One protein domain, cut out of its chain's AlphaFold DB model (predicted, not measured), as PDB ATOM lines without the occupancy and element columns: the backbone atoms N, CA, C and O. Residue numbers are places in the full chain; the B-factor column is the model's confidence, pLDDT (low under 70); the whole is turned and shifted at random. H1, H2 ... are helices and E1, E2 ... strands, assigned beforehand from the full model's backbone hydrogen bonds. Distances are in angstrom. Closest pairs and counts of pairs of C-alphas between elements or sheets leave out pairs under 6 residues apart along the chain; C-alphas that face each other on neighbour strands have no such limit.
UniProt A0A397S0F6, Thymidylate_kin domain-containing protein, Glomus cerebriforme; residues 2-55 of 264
ATOM      1  N   LYS A   2       6.243 -41.112 -38.690       94.31
ATOM      2  CA  LYS A   2       5.812 -42.376 -39.324       94.31
ATOM      3  C   LYS A   2       4.910 -43.174 -38.376       94.31
ATOM      4  O   LYS A   2       5.259 -43.327 -37.208       94.31
ATOM      5  N   GLN A   3       3.801 -43.702 -38.885       95.00
ATOM      6  CA  GLN A   3       2.878 -44.590 -38.171       95.00
ATOM      7  C   GLN A   3       3.142 -46.054 -38.556       95.00
ATOM      8  O   GLN A   3       3.720 -46.322 -39.610       95.00
ATOM      9  N   LYS A   4       2.758 -47.003 -37.698       96.00
ATOM     10  CA  LYS A   4       2.908 -48.443 -37.953       96.00
ATOM     11  C   LYS A   4       1.674 -48.990 -38.678       96.00
ATOM     12  O   LYS A   4       0.546 -48.691 -38.292       96.00
ATOM     13  N   TYR A   5       1.908 -49.831 -39.676       97.19
ATOM     14  CA  TYR A   5       0.877 -50.504 -40.457       97.19
ATOM     15  C   TYR A   5       1.196 -51.990 -40.569       97.19
ATOM     16  O   TYR A   5       2.366 -52.378 -40.548       97.19
ATOM     17  N   THR A   6       0.150 -52.794 -40.712       96.50
ATOM     18  CA  THR A   6       0.243 -54.235 -40.936       96.50
ATOM     19  C   THR A   6      -0.529 -54.629 -42.190       96.50
ATOM     20  O   THR A   6      -1.555 -54.013 -42.499       96.50
ATOM     21  N   LYS A   7      -0.023 -55.617 -42.931       95.31
ATOM     22  CA  LYS A   7      -0.637 -56.106 -44.172       95.31
ATOM     23  C   LYS A   7      -1.469 -57.358 -43.887       95.31
ATOM     24  O   LYS A   7      -0.948 -58.346 -43.372       95.31
ATOM     25  N   ILE A   8      -2.754 -57.319 -44.234       93.19
ATOM     26  CA  ILE A   8      -3.712 -58.428 -44.100       93.19
ATOM     27  C   ILE A   8      -4.403 -58.592 -45.454       93.19
ATOM     28  O   ILE A   8      -4.980 -57.635 -45.959       93.19
ATOM     29  N   ASN A   9      -4.336 -59.783 -46.061       89.44
ATOM     30  CA  ASN A   9      -4.959 -60.082 -47.362       89.44
ATOM     31  C   ASN A   9      -4.672 -59.015 -48.438       89.44
ATOM     32  O   ASN A   9      -5.580 -58.484 -49.076       89.44
ATOM     33  N   ASP A  10      -3.395 -58.658 -48.595       89.62
ATOM     34  CA  ASP A  10      -2.932 -57.635 -49.543       89.62
ATOM     35  C   ASP A  10      -3.495 -56.213 -49.315       89.62
ATOM     36  O   ASP A  10      -3.483 -55.359 -50.197       89.62
ATOM     37  N   THR A  11      -3.983 -55.933 -48.109       94.31
ATOM     38  CA  THR A  11      -4.494 -54.619 -47.718       94.31
ATOM     39  C   THR A  11      -3.753 -54.125 -46.484       94.31
ATOM     40  O   THR A  11      -3.521 -54.869 -45.530       94.31
ATOM     41  N   TRP A  12      -3.340 -52.863 -46.502       96.94
ATOM     42  CA  TRP A  12      -2.632 -52.223 -45.403       96.94
ATOM     43  C   TRP A  12      -3.615 -51.589 -44.417       96.94
ATOM     44  O   TRP A  12      -4.514 -50.829 -44.787       96.94
ATOM     45  N   HIS A  13      -3.409 -51.875 -43.134       97.00
ATOM     46  CA  HIS A  13      -4.215 -51.352 -42.038       97.00
ATOM     47  C   HIS A  13      -3.323 -50.669 -41.007       97.00
ATOM     48  O   HIS A  13      -2.252 -51.175 -40.666       97.00
ATOM     49  N   ASN A  14      -3.762 -49.527 -40.474       95.94
ATOM     50  CA  ASN A  14      -3.124 -48.962 -39.289       95.94
ATOM     51  C   ASN A  14      -3.310 -49.948 -38.130       95.94
ATOM     52  O   ASN A  14      -4.426 -50.420 -37.893       95.94
ATOM     53  N   ILE A  15      -2.232 -50.241 -37.402       94.62
ATOM     54  CA  ILE A  15      -2.266 -51.231 -36.317       94.62
ATOM     55  C   ILE A  15      -3.285 -50.881 -35.223       94.62
ATOM     56  O   ILE A  15      -3.775 -51.778 -34.553       94.62
ATOM     57  N   SER A  16      -3.662 -49.604 -35.069       91.75
ATOM     58  CA  SER A  16      -4.681 -49.191 -34.095       91.75
ATOM     59  C   SER A  16      -6.089 -49.703 -34.418       91.75
ATOM     60  O   SER A  16      -6.973 -49.605 -33.573       91.75
ATOM     61  N   PHE A  17      -6.334 -50.191 -35.639       90.69
ATOM     62  CA  PHE A  17      -7.656 -50.631 -36.097       90.69
ATOM     63  C   PHE A  17      -7.821 -52.145 -36.199       90.69
ATOM     64  O   PHE A  17      -8.911 -52.611 -36.536       90.69
ATOM     65  N   VAL A  18      -6.773 -52.917 -35.924       89.62
ATOM     66  CA  VAL A  18      -6.786 -54.372 -36.080       89.62
ATOM     67  C   VAL A  18      -6.358 -55.047 -34.785       89.62
ATOM     68  O   VAL A  18      -5.446 -54.589 -34.105       89.62
ATOM     69  N   LYS A  19      -7.043 -56.138 -34.430       81.88
ATOM     70  CA  LYS A  19      -6.694 -56.958 -33.257       81.88
ATOM     71  C   LYS A  19      -5.554 -57.931 -33.562       81.88
ATOM     72  O   LYS A  19      -4.724 -58.189 -32.701       81.88
ATOM     73  N   ASN A  20      -5.516 -58.436 -34.794       80.62
ATOM     74  CA  ASN A  20      -4.502 -59.373 -35.258       80.62
ATOM     75  C   ASN A  20      -3.449 -58.626 -36.070       80.62
ATOM     76  O   ASN A  20      -3.781 -57.854 -36.972       80.62
ATOM     77  N   ILE A  21      -2.185 -58.873 -35.747       81.88
ATOM     78  CA  ILE A  21      -1.048 -58.365 -36.506       81.88
ATOM     79  C   ILE A  21      -0.804 -59.338 -37.663       81.88
ATOM     80  O   ILE A  21      -0.659 -60.539 -37.447       81.88
ATOM     81  N   GLY A  22      -0.809 -58.821 -38.889       78.81
ATOM     82  CA  GLY A  22      -0.454 -59.576 -40.082       78.81
ATOM     83  C   GLY A  22       1.034 -59.923 -40.130       78.81
ATOM     84  O   GLY A  22       1.841 -59.462 -39.318       78.81
ATOM     85  N   ILE A  23       1.404 -60.735 -41.120       80.50
ATOM     86  CA  ILE A  23       2.766 -61.266 -41.271       80.50
ATOM     87  C   ILE A  23       3.770 -60.137 -41.549       80.50
ATOM     88  O   ILE A  23       4.904 -60.170 -41.075       80.50
ATOM     89  N   GLU A  24       3.345 -59.104 -42.276       90.19
ATOM     90  CA  GLU A  24       4.201 -57.990 -42.667       90.19
ATOM     91  C   GLU A  24       3.840 -56.707 -41.913       90.19
ATOM     92  O   GLU A  24       2.672 -56.317 -41.833       90.19
ATOM     93  N   ASN A  25       4.863 -56.028 -41.385       92.19
ATOM     94  CA  ASN A  25       4.716 -54.798 -40.614       92.19
ATOM     95  C   ASN A  25       5.722 -53.746 -41.078       92.19
ATOM     96  O   ASN A  25       6.930 -53.986 -41.087       92.19
ATOM     97  N   LYS A  26       5.232 -52.553 -41.419       95.31
ATOM     98  CA  LYS A  26       6.052 -51.444 -41.924       95.31
ATOM     99  C   LYS A  26       5.650 -50.121 -41.280       95.31
ATOM    100  O   LYS A  26       4.591 -49.986 -40.666       95.31
ATOM    101  N   LYS A  27       6.539 -49.133 -41.383       96.31
ATOM    102  CA  LYS A  27       6.297 -47.764 -40.921       96.31
ATOM    103  C   LYS A  27       6.192 -46.824 -42.112       96.31
ATOM    104  O   LYS A  27       7.147 -46.719 -42.879       96.31
ATOM    105  N   PHE A  28       5.094 -46.079 -42.186       97.31
ATOM    106  CA  PHE A  28       4.825 -45.136 -43.267       97.31
ATOM    107  C   PHE A  28       4.497 -43.743 -42.725       97.31
ATOM    108  O   PHE A  28       3.863 -43.603 -41.678       97.31
ATOM    109  N   THR A  29       4.941 -42.697 -43.417       97.25
ATOM    110  CA  THR A  29       4.376 -41.347 -43.262       97.25
ATOM    111  C   THR A  29       2.942 -41.321 -43.791       97.25
ATOM    112  O   THR A  29       2.526 -42.246 -44.482       97.25
ATOM    113  N   ASN A  30       2.186 -40.260 -43.506       96.38
ATOM    114  CA  ASN A  30       0.827 -40.142 -44.034       96.38
ATOM    115  C   ASN A  30       0.822 -40.091 -45.575       96.38
ATOM    116  O   ASN A  30       0.032 -40.807 -46.180       96.38
ATOM    117  N   ASN A  31       1.759 -39.368 -46.207       96.31
ATOM    118  CA  ASN A  31       1.918 -39.362 -47.669       96.31
ATOM    119  C   ASN A  31       2.265 -40.752 -48.225       96.31
ATOM    120  O   ASN A  31       1.660 -41.207 -49.184       96.31
ATOM    121  N   GLU A  32       3.224 -41.454 -47.614       97.88
ATOM    122  CA  GLU A  32       3.565 -42.821 -48.039       97.88
ATOM    123  C   GLU A  32       2.346 -43.756 -47.905       97.88
ATOM    124  O   GLU A  32       2.053 -44.524 -48.815       97.88
ATOM    125  N   ALA A  33       1.622 -43.675 -46.785       97.56
ATOM    126  CA  ALA A  33       0.500 -44.559 -46.491       97.56
ATOM    127  C   ALA A  33      -0.704 -44.322 -47.405       97.56
ATOM    128  O   ALA A  33      -1.365 -45.282 -47.789       97.56
ATOM    129  N   LEU A  34      -0.988 -43.067 -47.769       97.06
ATOM    130  CA  LEU A  34      -2.145 -42.718 -48.594       97.06
ATOM    131  C   LEU A  34      -2.073 -43.334 -50.000       97.06
ATOM    132  O   LEU A  34      -3.111 -43.519 -50.622       97.06
ATOM    133  N   LEU A  35      -0.872 -43.674 -50.480       97.19
ATOM    134  CA  LEU A  35      -0.658 -44.315 -51.780       97.19
ATOM    135  C   LEU A  35      -0.728 -45.851 -51.734       97.19
ATOM    136  O   LEU A  35      -0.644 -46.502 -52.776       97.19
ATOM    137  N   LEU A  36      -0.874 -46.447 -50.550       96.56
ATOM    138  CA  LEU A  36      -1.040 -47.891 -50.393       96.56
ATOM    139  C   LEU A  36      -2.480 -48.318 -50.696       96.56
ATOM    140  O   LEU A  36      -3.427 -47.534 -50.623       96.56
ATOM    141  N   LYS A  37      -2.664 -49.616 -50.934       95.06
ATOM    142  CA  LYS A  37      -3.983 -50.248 -50.884       95.06
ATOM    143  C   LYS A  37      -4.441 -50.349 -49.426       95.06
ATOM    144  O   LYS A  37      -3.975 -51.214 -48.686       95.06
ATOM    145  N   LEU A  38      -5.298 -49.425 -49.000       96.25
ATOM    146  CA  LEU A  38      -5.715 -49.255 -47.606       96.25
ATOM    147  C   LEU A  38      -7.086 -49.867 -47.313       96.25
ATOM    148  O   LEU A  38      -7.999 -49.778 -48.128       96.25
ATOM    149  N   GLY A  39      -7.260 -50.387 -46.097       96.00
ATOM    150  CA  GLY A  39      -8.587 -50.742 -45.586       96.00
ATOM    151  C   GLY A  39      -9.408 -49.505 -45.203       96.00
ATOM    152  O   GLY A  39      -8.847 -48.502 -44.758       96.00
ATOM    153  N   ASP A  40     -10.735 -49.599 -45.294       95.69
ATOM    154  CA  ASP A  40     -11.677 -48.468 -45.191       95.69
ATOM    155  C   ASP A  40     -11.437 -47.553 -43.991       95.69
ATOM    156  O   ASP A  40     -11.143 -46.373 -44.166       95.69
ATOM    157  N   LYS A  41     -11.422 -48.109 -42.773       96.12
ATOM    158  CA  LYS A  41     -11.184 -47.334 -41.540       96.12
ATOM    159  C   LYS A  41      -9.831 -46.615 -41.535       96.12
ATOM    160  O   LYS A  41      -9.700 -45.519 -40.996       96.12
ATOM    161  N   THR A  42      -8.808 -47.240 -42.121       96.62
ATOM    162  CA  THR A  42      -7.466 -46.643 -42.216       96.62
ATOM    163  C   THR A  42      -7.457 -45.495 -43.219       96.62
ATOM    164  O   THR A  42      -6.921 -44.429 -42.917       96.62
ATOM    165  N   ARG A  43      -8.093 -45.698 -44.376       97.12
ATOM    166  CA  ARG A  43      -8.287 -44.687 -45.418       97.12
ATOM    167  C   ARG A  43      -9.060 -43.476 -44.900       97.12
ATOM    168  O   ARG A  43      -8.570 -42.360 -45.028       97.12
ATOM    169  N   GLU A  44     -10.215 -43.684 -44.276       96.94
ATOM    170  CA  GLU A  44     -11.056 -42.611 -43.726       96.94
ATOM    171  C   GLU A  44     -10.304 -41.766 -42.694       96.94
ATOM    172  O   GLU A  44     -10.313 -40.535 -42.765       96.94
ATOM    173  N   LYS A  45      -9.588 -42.422 -41.768       96.00
ATOM    174  CA  LYS A  45      -8.749 -41.733 -40.780       96.00
ATOM    175  C   LYS A  45      -7.683 -40.876 -41.458       96.00
ATOM    176  O   LYS A  45      -7.545 -39.709 -41.107       96.00
ATOM    177  N   LEU A  46      -6.941 -41.435 -42.415       96.25
ATOM    178  CA  LEU A  46      -5.865 -40.713 -43.096       96.25
ATOM    179  C   LEU A  46      -6.385 -39.526 -43.910       96.25
ATOM    180  O   LEU A  46      -5.799 -38.447 -43.846       96.25
ATOM    181  N   LEU A  47      -7.501 -39.691 -44.621       96.94
ATOM    182  CA  LEU A  47      -8.148 -38.600 -45.351       96.94
ATOM    183  C   LEU A  47      -8.570 -37.470 -44.405       96.94
ATOM    184  O   LEU A  47      -8.287 -36.306 -44.686       96.94
ATOM    185  N   LYS A  48      -9.155 -37.805 -43.247       96.25
ATOM    186  CA  LYS A  48      -9.513 -36.824 -42.215       96.25
ATOM    187  C   LYS A  48      -8.283 -36.118 -41.634       96.25
ATOM    188  O   LYS A  48      -8.280 -34.894 -41.555       96.25
ATOM    189  N   GLU A  49      -7.238 -36.860 -41.261       94.69
ATOM    190  CA  GLU A  49      -5.986 -36.302 -40.717       94.69
ATOM    191  C   GLU A  49      -5.285 -35.361 -41.702       94.69
ATOM    192  O   GLU A  49      -4.690 -34.368 -41.295       94.69
ATOM    193  N   MET A  50      -5.350 -35.671 -42.997       94.50
ATOM    194  CA  MET A  50      -4.724 -34.873 -44.050       94.50
ATOM    195  C   MET A  50      -5.642 -33.785 -44.620       94.50
ATOM    196  O   MET A  50      -5.224 -33.070 -45.529       94.50
ATOM    197  N   ASN A  51      -6.872 -33.651 -44.108       95.75
ATOM    198  CA  ASN A  51      -7.903 -32.745 -44.622       95.75
ATOM    199  C   ASN A  51      -8.145 -32.909 -46.139       95.75
ATOM    200  O   ASN A  51      -8.132 -31.947 -46.910       95.75
ATOM    201  N   ARG A  52      -8.325 -34.159 -46.584       94.69
ATOM    202  CA  ARG A  52      -8.531 -34.538 -47.988       94.69
ATOM    203  C   ARG A  52      -9.868 -35.243 -48.175       94.69
ATOM    204  O   ARG A  52     -10.309 -35.996 -47.316       94.69
ATOM    205  N   LYS A  53     -10.482 -35.043 -49.344       92.56
ATOM    206  CA  LYS A  53     -11.694 -35.771 -49.755       92.56
ATOM    207  C   LYS A  53     -11.373 -37.099 -50.438       92.56
ATOM    208  O   LYS A  53     -12.130 -38.051 -50.309       92.56
ATOM    209  N   THR A  54     -10.254 -37.155 -51.157       93.06
ATOM    210  CA  THR A  54      -9.866 -38.289 -52.001       93.06
ATOM    211  C   THR A  54      -8.388 -38.641 -51.833       93.06
ATOM    212  O   THR A  54      -7.548 -37.811 -51.448       93.06
ATOM    213  N   ILE A  55      -8.086 -39.908 -52.118       94.38
ATOM    214  CA  ILE A  55      -6.720 -40.409 -52.255       94.38
ATOM    215  C   ILE A  55      -6.155 -39.886 -53.586       94.38
ATOM    216  O   ILE A  55      -6.863 -39.945 -54.591       94.38
TER     217      ILE A  55
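What this domain is: This is residues 2 to 55 of the 264 residues of the protein "Thymidylate_kin domain-containing protein" of Glomus cerebriforme (UniProt A0A397S0F6). A small twisted sheet of three strands, E2, E1 and E3, makes one end of an elongated body, and two helices, the short H1 and the longer H2, make the other end. The two helices touch each other and only graze the sheet, and after H2 residues 50 to 55 fold back as a tail with no named element. The printed part has 54 residues, with three named strands and two named helices in the order E1, E2, E3, H1, H2; the sheet runs E2, E1, E3, all antiparallel, and the class is mixed, helices and strands. The whole is compact, with a radius of gyration of the C-alphas of 10.2 A, and the C-alphas span 30 by 18 by 17 A.

Where its parts are: E1, residues 3 to 8, is 16.4 A long and begins with C-alpha 3 at (2.878, -44.590, -38.171). E2 follows with residues 11 to 14, 10.2 A, and E3 with residues 24 to 28, 12.9 A, ending with C-alpha 28 at (4.825, -45.136, -43.267). H1, residues 30 to 34, measures 6.0 A. H2, residues 40 to 49, is the longest helix by residues; it measures 14.2 A and ends with C-alpha 49 at (-5.986, -36.302, -40.717).

How they stand to each other: E1 is the inner strand of the sheet, and E2 and E3 are its edge strands. E1 and E2 form a hairpin, antiparallel at 145 degrees, with N 6 and O 13 within hydrogen-bond range at 2.9 A. E1 and E3 are antiparallel at 147 degrees, with N 5 and O 26 within hydrogen-bond range at 2.9 A and N 7 and O 24 at 3.0 A. E2 and E3 are apart. The sheet is only just strongly twisted, its C-alphas lying up to 4.1 A off the best plane. H1 is on the sheet but only grazes it with residues 30 to 34; the closest C-alphas of E1 and H1 are those of Gln 3 and Asn 30, 7.6 A apart. H2 is on the sheet too and only grazes it with residues 40 to 46; its closest C-alphas to E2 are those of Thr 42 and His 13, 5.7 A apart. H1 and H2 touch, their closest C-alphas being those of Asn 30 and Leu 46, 6.8 A apart. In H1 and H2 every O i to N i+4 pair is within hydrogen-bond range.

The domain as a whole: The two C-alphas farthest apart are those of Ile 23 and Asn 51, 30.6 A. The printed part runs from 2 to 55 without a cut. The links E1 to E2, E3 to H1 and H1 to H2 are tight, E2 to E3 is short with 9 residues, and no link is long. The mean pLDDT of the printed part is 93.8, and no printed residue is under 70.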